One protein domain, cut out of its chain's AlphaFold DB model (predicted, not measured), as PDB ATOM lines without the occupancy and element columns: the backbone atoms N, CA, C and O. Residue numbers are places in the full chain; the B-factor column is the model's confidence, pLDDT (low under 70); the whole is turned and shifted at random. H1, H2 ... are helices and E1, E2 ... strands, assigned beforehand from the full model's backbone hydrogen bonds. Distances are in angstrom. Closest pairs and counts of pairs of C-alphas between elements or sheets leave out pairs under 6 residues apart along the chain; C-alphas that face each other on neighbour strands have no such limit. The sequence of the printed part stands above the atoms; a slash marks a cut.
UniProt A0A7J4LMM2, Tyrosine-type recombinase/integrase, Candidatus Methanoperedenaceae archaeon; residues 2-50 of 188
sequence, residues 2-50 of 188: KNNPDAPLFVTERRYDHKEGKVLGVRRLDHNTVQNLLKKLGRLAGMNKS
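AT A GLANCE: This is residues 2 to 50 of the 188 residues of the protein "Tyrosine-type recombinase/integrase" of Candidatus Methanoperedenaceae archaeon (UniProt A0A7J4LMM2). A narrow two-strand hairpin, E1 and E2, ends in a loop, and a single helix, H1, leads away from the hairpin's other end. Residues 2 to 10 form a tail before E1. The printed part has 49 residues in the order E1, E2, H1; the class is mixed, with 22 residues, under half, in named elements. The flat outline spans 41 by 33 by 15 A, and the whole is only just extended, close to loose, with a radius of gyration of the C-alphas of 14.9 A.

HOW THE PARTS SIT: E1, residues 11 to 14, and E2, residues 25 to 28, form an antiparallel hairpin at 140 degrees; N 12 and O 27 are within hydrogen-bond range at 2.8 A. H1, residues 31 to 44, is apart from E1. In H1 every O i to N i+4 pair is within hydrogen-bond range.

IN THESE COORDINATES: E1 begins at C-alpha 11 (273.596, 237.284, 347.133) and is 9.5 A long; E2 is 10.4 A. H1 is 20.3 A and ends at C-alpha 44 (289.204, 219.587, 347.888).

THE WHOLE: The C-alphas farthest apart, of Asn 3 and Asn 48, are 42.8 A apart. The printed part has no cut. The link E1 to E2 is short, E2 to H1 tight. Residues 14 to 24 have pLDDT under 70.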
ATOM      1  N   LYS A   2     267.951 242.783 338.715       73.50
ATOM      2  CA  LYS A   2     268.624 243.245 337.485       73.50
ATOM      3  C   LYS A   2     268.532 244.757 337.196       73.50
ATOM      4  O   LYS A   2     269.466 245.310 336.639       73.50
ATOM      5  N   ASN A   3     267.449 245.410 337.625       87.81
ATOM      6  CA  ASN A   3     267.197 246.838 337.381       87.81
ATOM      7  C   ASN A   3     267.398 247.722 338.629       87.81
ATOM      8  O   ASN A   3     267.019 248.884 338.602       87.81
ATOM      9  N   ASN A   4     267.926 247.176 339.733       86.75
ATOM     10  CA  ASN A   4     268.189 247.940 340.955       86.75
ATOM     11  C   ASN A   4     269.708 248.166 341.101       86.75
ATOM     12  O   ASN A   4     270.407 247.196 341.403       86.75
ATOM     13  N   PRO A   5     270.211 249.403 340.922       88.62
ATOM     14  CA  PRO A   5     271.633 249.727 341.071       88.62
ATOM     15  C   PRO A   5     272.198 249.438 342.468       88.62
ATOM     16  O   PRO A   5     273.363 249.072 342.590       88.62
ATOM     17  N   ASP A   6     271.369 249.537 343.509       88.44
ATOM     18  CA  ASP A   6     271.779 249.329 344.903       88.44
ATOM     19  C   ASP A   6     271.739 247.852 345.323       88.44
ATOM     20  O   ASP A   6     272.079 247.496 346.459       88.44
ATOM     21  N   ALA A   7     271.305 246.959 344.428       88.50
ATOM     22  CA  ALA A   7     271.274 245.539 344.727       88.50
ATOM     23  C   ALA A   7     272.703 245.002 344.944       88.50
ATOM     24  O   ALA A   7     273.610 245.284 344.158       88.50
ATOM     25  N   PRO A   8     272.935 244.184 345.986       88.38
ATOM     26  CA  PRO A   8     274.240 243.574 346.195       88.38
ATOM     27  C   PRO A   8     274.603 242.657 345.020       88.38
ATOM     28  O   PRO A   8     273.804 241.812 344.623       88.38
ATOM     29  N   LEU A   9     275.838 242.782 344.523       90.00
ATOM     30  CA  LEU A   9     276.351 241.966 343.414       90.00
ATOM     31  C   LEU A   9     276.308 240.462 343.725       90.00
ATOM     32  O   LEU A   9     275.921 239.657 342.884       90.00
ATOM     33  N   PHE A  10     276.701 240.094 344.946       90.44
ATOM     34  CA  PHE A  10     276.672 238.715 345.421       90.44
ATOM     35  C   PHE A  10     275.605 238.547 346.490       90.44
ATOM     36  O   PHE A  10     275.596 239.251 347.508       90.44
ATOM     37  N   VAL A  11     274.738 237.566 346.273       88.25
ATOM     38  CA  VAL A  11     273.596 237.284 347.133       88.25
ATOM     39  C   VAL A  11     273.631 235.868 347.684       88.25
ATOM     40  O   VAL A  11     274.228 234.965 347.107       88.25
ATOM     41  N   THR A  12     272.977 235.688 348.825       81.00
ATOM     42  CA  THR A  12     272.574 234.380 349.334       81.00
ATOM     43  C   THR A  12     271.068 234.329 349.424       81.00
ATOM     44  O   THR A  12     270.414 235.293 349.828       81.00
ATOM     45  N   GLU A  13     270.529 233.172 349.090       76.75
ATOM     46  CA  GLU A  13     269.140 232.845 349.347       76.75
ATOM     47  C   GLU A  13     269.067 232.235 350.746       76.75
ATOM     48  O   GLU A  13     269.767 231.263 351.058       76.75
ATOM     49  N   ARG A  14     268.277 232.834 351.644       62.59
ATOM     50  CA  ARG A  14     268.002 232.193 352.935       62.59
ATOM     51  C   ARG A  14     266.971 231.097 352.657       62.59
ATOM     52  O   ARG A  14     265.925 231.385 352.087       62.59
ATOM     53  N   ARG A  15     267.352 229.859 352.995       60.97
ATOM     54  CA  ARG A  15     266.736 228.577 352.614       60.97
ATOM     55  C   ARG A  15     265.248 228.639 352.249       60.97
ATOM     56  O   ARG A  15     264.432 229.041 353.066       60.97
ATOM     57  N   TYR A  16     264.956 228.121 351.056       54.91
ATOM     58  CA  TYR A  16     263.996 227.037 350.849       54.91
ATOM     59  C   TYR A  16     263.357 226.542 352.151       54.91
ATOM     60  O   TYR A  16     264.033 225.914 352.972       54.91
ATOM     61  N   ASP A  17     262.057 226.754 352.313       54.25
ATOM     62  CA  ASP A  17     261.295 225.811 353.121       54.25
ATOM     63  C   ASP A  17     261.486 224.427 352.480       54.25
ATOM     64  O   ASP A  17     261.068 224.201 351.346       54.25
ATOM     65  N   HIS A  18     262.182 223.512 353.157       56.19
ATOM     66  CA  HIS A  18     262.421 222.169 352.626       56.19
ATOM     67  C   HIS A  18     261.113 221.386 352.412       56.19
ATOM     68  O   HIS A  18     261.130 220.392 351.692       56.19
ATOM     69  N   LYS A  19     259.998 221.833 353.008       59.44
ATOM     70  CA  LYS A  19     258.662 221.268 352.806       59.44
ATOM     71  C   LYS A  19     257.925 221.891 351.617       59.44
ATOM     72  O   LYS A  19     257.231 221.169 350.914       59.44
ATOM     73  N   GLU A  20     258.087 223.195 351.374       63.50
ATOM     74  CA  GLU A  20     257.331 223.930 350.340       63.50
ATOM     75  C   GLU A  20     258.137 224.342 349.095       63.50
ATOM     76  O   GLU A  20     257.561 224.832 348.126       63.50
ATOM     77  N   GLY A  21     259.462 224.192 349.087       61.31
ATOM     78  CA  GLY A  21     260.290 224.512 347.921       61.31
ATOM     79  C   GLY A  21     260.433 226.010 347.604       61.31
ATOM     80  O   GLY A  21     260.835 226.357 346.495       61.31
ATOM     81  N   LYS A  22     260.089 226.918 348.532       60.19
ATOM     82  CA  LYS A  22     260.033 228.372 348.275       60.19
ATOM     83  C   LYS A  22     261.223 229.136 348.849       60.19
ATOM     84  O   LYS A  22     261.575 228.974 350.016       60.19
ATOM     85  N   VAL A  23     261.786 230.040 348.046       66.44
ATOM     86  CA  VAL A  23     262.821 230.993 348.470       66.44
ATOM     87  C   VAL A  23     262.183 232.084 349.336       66.44
ATOM     88  O   VAL A  23     261.390 232.884 348.847       66.44
ATOM     89  N   LEU A  24     262.547 232.131 350.620       64.62
ATOM     90  CA  LEU A  24     261.990 233.080 351.597       64.62
ATOM     91  C   LEU A  24     262.509 234.517 351.419       64.62
ATOM     92  O   LEU A  24     261.879 235.468 351.873       64.62
ATOM     93  N   GLY A  25     263.665 234.692 350.779       72.44
ATOM     94  CA  GLY A  25     264.210 236.011 350.477       72.44
ATOM     95  C   GLY A  25     265.671 235.982 350.046       72.44
ATOM     96  O   GLY A  25     266.448 235.099 350.430       72.44
ATOM     97  N   VAL A  26     266.047 236.988 349.258       78.19
ATOM     98  CA  VAL A  26     267.407 237.176 348.749       78.19
ATOM     99  C   VAL A  26     268.086 238.296 349.536       78.19
ATOM    100  O   VAL A  26     267.540 239.388 349.672       78.19
ATOM    101  N   ARG A  27     269.287 238.038 350.055       83.62
ATOM    102  CA  ARG A  27     270.071 239.000 350.847       83.62
ATOM    103  C   ARG A  27     271.525 239.036 350.392       83.62
ATOM    104  O   ARG A  27     271.972 238.131 349.697       83.62
ATOM    105  N   ARG A  28     272.287 240.044 350.825       87.75
ATOM    106  CA  ARG A  28     273.740 240.121 350.583       87.75
ATOM    107  C   ARG A  28     274.445 238.842 351.060       87.75
ATOM    108  O   ARG A  28     274.081 238.273 352.089       87.75
ATOM    109  N   LEU A  29     275.438 238.390 350.297       89.94
ATOM    110  CA  LEU A  29     276.291 237.258 350.656       89.94
ATOM    111  C   LEU A  29     276.981 237.493 352.007       89.94
ATOM    112  O   LEU A  29     277.617 238.526 352.217       89.94
ATOM    113  N   ASP A  30     276.849 236.522 352.911       88.44
ATOM    114  CA  ASP A  30     277.431 236.585 354.250       88.44
ATOM    115  C   ASP A  30     278.930 236.249 354.238       88.44
ATOM    116  O   ASP A  30     279.394 235.380 353.490       88.44
ATOM    117  N   HIS A  31     279.693 236.903 355.116       89.44
ATOM    118  CA  HIS A  31     281.135 236.686 355.219       89.44
ATOM    119  C   HIS A  31     281.482 235.236 355.593       89.44
ATOM    120  O   HIS A  31     282.415 234.658 355.028       89.44
ATOM    121  N   ASN A  32     280.705 234.605 356.481       89.31
ATOM    122  CA  ASN A  32     280.943 233.220 356.888       89.31
ATOM    123  C   ASN A  32     280.694 232.245 355.737       89.31
ATOM    124  O   ASN A  32     281.380 231.230 355.633       89.31
ATOM    125  N   THR A  33     279.754 232.553 354.837       90.25
ATOM    126  CA  THR A  33     279.524 231.750 353.630       90.25
ATOM    127  C   THR A  33     280.774 231.722 352.754       90.25
ATOM    128  O   THR A  33     281.199 230.644 352.340       90.25
ATOM    129  N   VAL A  34     281.415 232.875 352.538       92.50
ATOM    130  CA  VAL A  34     282.674 232.966 351.780       92.50
ATOM    131  C   VAL A  34     283.796 232.203 352.484       92.50
ATOM    132  O   VAL A  34     284.506 231.425 351.848       92.50
ATOM    133  N   GLN A  35     283.947 232.376 353.800       92.88
ATOM    134  CA  GLN A  35     284.967 231.652 354.563       92.88
ATOM    135  C   GLN A  35     284.786 230.130 354.477       92.88
ATOM    136  O   GLN A  35     285.748 229.402 354.234       92.88
ATOM    137  N   ASN A  36     283.558 229.638 354.649       92.19
ATOM    138  CA  ASN A  36     283.251 228.208 354.598       92.19
ATOM    139  C   ASN A  36     283.451 227.628 353.195       92.19
ATOM    140  O   ASN A  36     283.967 226.515 353.063       92.19
ATOM    141  N   LEU A  37     283.102 228.391 352.154       93.00
ATOM    142  CA  LEU A  37     283.383 228.027 350.769       93.00
ATOM    143  C   LEU A  37     284.890 227.852 350.547       93.00
ATOM    144  O   LEU A  37     285.313 226.799 350.076       93.00
ATOM    145  N   LEU A  38     285.704 228.831 350.949       94.81
ATOM    146  CA  LEU A  38     287.161 228.765 350.799       94.81
ATOM    147  C   LEU A  38     287.780 227.597 351.574       94.81
ATOM    148  O   LEU A  38     288.626 226.891 351.031       94.81
ATOM    149  N   LYS A  39     287.314 227.321 352.799       92.56
ATOM    150  CA  LYS A  39     287.746 226.142 353.571       92.56
ATOM    151  C   LYS A  39     287.403 224.830 352.860       92.56
ATOM    152  O   LYS A  39     288.215 223.907 352.838       92.56
ATOM    153  N   LYS A  40     286.203 224.722 352.276       93.75
ATOM    154  CA  LYS A  40     285.795 223.538 351.501       93.75
ATOM    155  C   LYS A  40     286.682 223.358 350.271       93.75
ATOM    156  O   LYS A  40     287.204 222.264 350.076       93.75
ATOM    157  N   LEU A  41     286.877 224.419 349.489       94.38
ATOM    158  CA  LEU A  41     287.732 224.399 348.301       94.38
ATOM    159  C   LEU A  41     289.183 224.057 348.654       94.38
ATOM    160  O   LEU A  41     289.801 223.264 347.955       94.38
ATOM    161  N   GLY A  42     289.695 224.572 349.774       93.69
ATOM    162  CA  GLY A  42     291.034 224.246 350.264       93.69
ATOM    163  C   GLY A  42     291.240 222.761 350.535       93.69
ATOM    164  O   GLY A  42     292.237 222.192 350.099       93.69
ATOM    165  N   ARG A  43     290.259 222.117 351.180       92.88
ATOM    166  CA  ARG A  43     290.283 220.666 351.416       92.88
ATOM    167  C   ARG A  43     290.214 219.866 350.117       92.88
ATOM    168  O   ARG A  43     290.975 218.923 349.958       92.88
ATOM    169  N   LEU A  44     289.335 220.256 349.189       94.88
ATOM    170  CA  LEU A  44     289.204 219.587 347.888       94.88
ATOM    171  C   LEU A  44     290.476 219.706 347.040       94.88
ATOM    172  O   LEU A  44     290.825 218.774 346.329       94.88
ATOM    173  N   ALA A  45     291.178 220.833 347.144       93.44
ATOM    174  CA  ALA A  45     292.444 221.066 346.462       93.44
ATOM    175  C   ALA A  45     293.658 220.426 347.170       93.44
ATOM    176  O   ALA A  45     294.782 220.630 346.720       93.44
ATOM    177  N   GLY A  46     293.466 219.707 348.285       94.19
ATOM    178  CA  GLY A  46     294.559 219.074 349.032       94.19
ATOM    179  C   GLY A  46     295.546 220.067 349.658       94.19
ATOM    180  O   GLY A  46     296.725 219.757 349.813       94.19
ATOM    181  N   MET A  47     295.106 221.287 349.982       91.38
ATOM    182  CA  MET A  47     295.991 222.308 350.545       91.38
ATOM    183  C   MET A  47     296.200 222.126 352.051       91.38
ATOM    184  O   MET A  47     295.249 222.106 352.827       91.38
ATOM    185  N   ASN A  48     297.471 222.096 352.464       88.50
ATOM    186  CA  ASN A  48     297.872 221.961 353.871       88.50
ATOM    187  C   ASN A  48     297.760 223.272 354.669       88.50
ATOM    188  O   ASN A  48     297.695 223.257 355.895       88.50
ATOM    189  N   LYS A  49     297.762 224.426 353.987       87.50
ATOM    190  CA  LYS A  49     297.625 225.744 354.625       87.50
ATOM    191  C   LYS A  49     296.157 226.143 354.728       87.50
ATOM    192  O   LYS A  49     295.379 225.916 353.804       87.50
ATOM    193  N   SER A  50     295.799 226.802 355.828       87.81
ATOM    194  CA  SER A  50     294.463 227.378 356.001       87.81
ATOM    195  C   SER A  50     294.182 228.437 354.931       87.81
ATOM    196  O   SER A  50     295.015 229.306 354.669       87.81
TER     197      SER A  50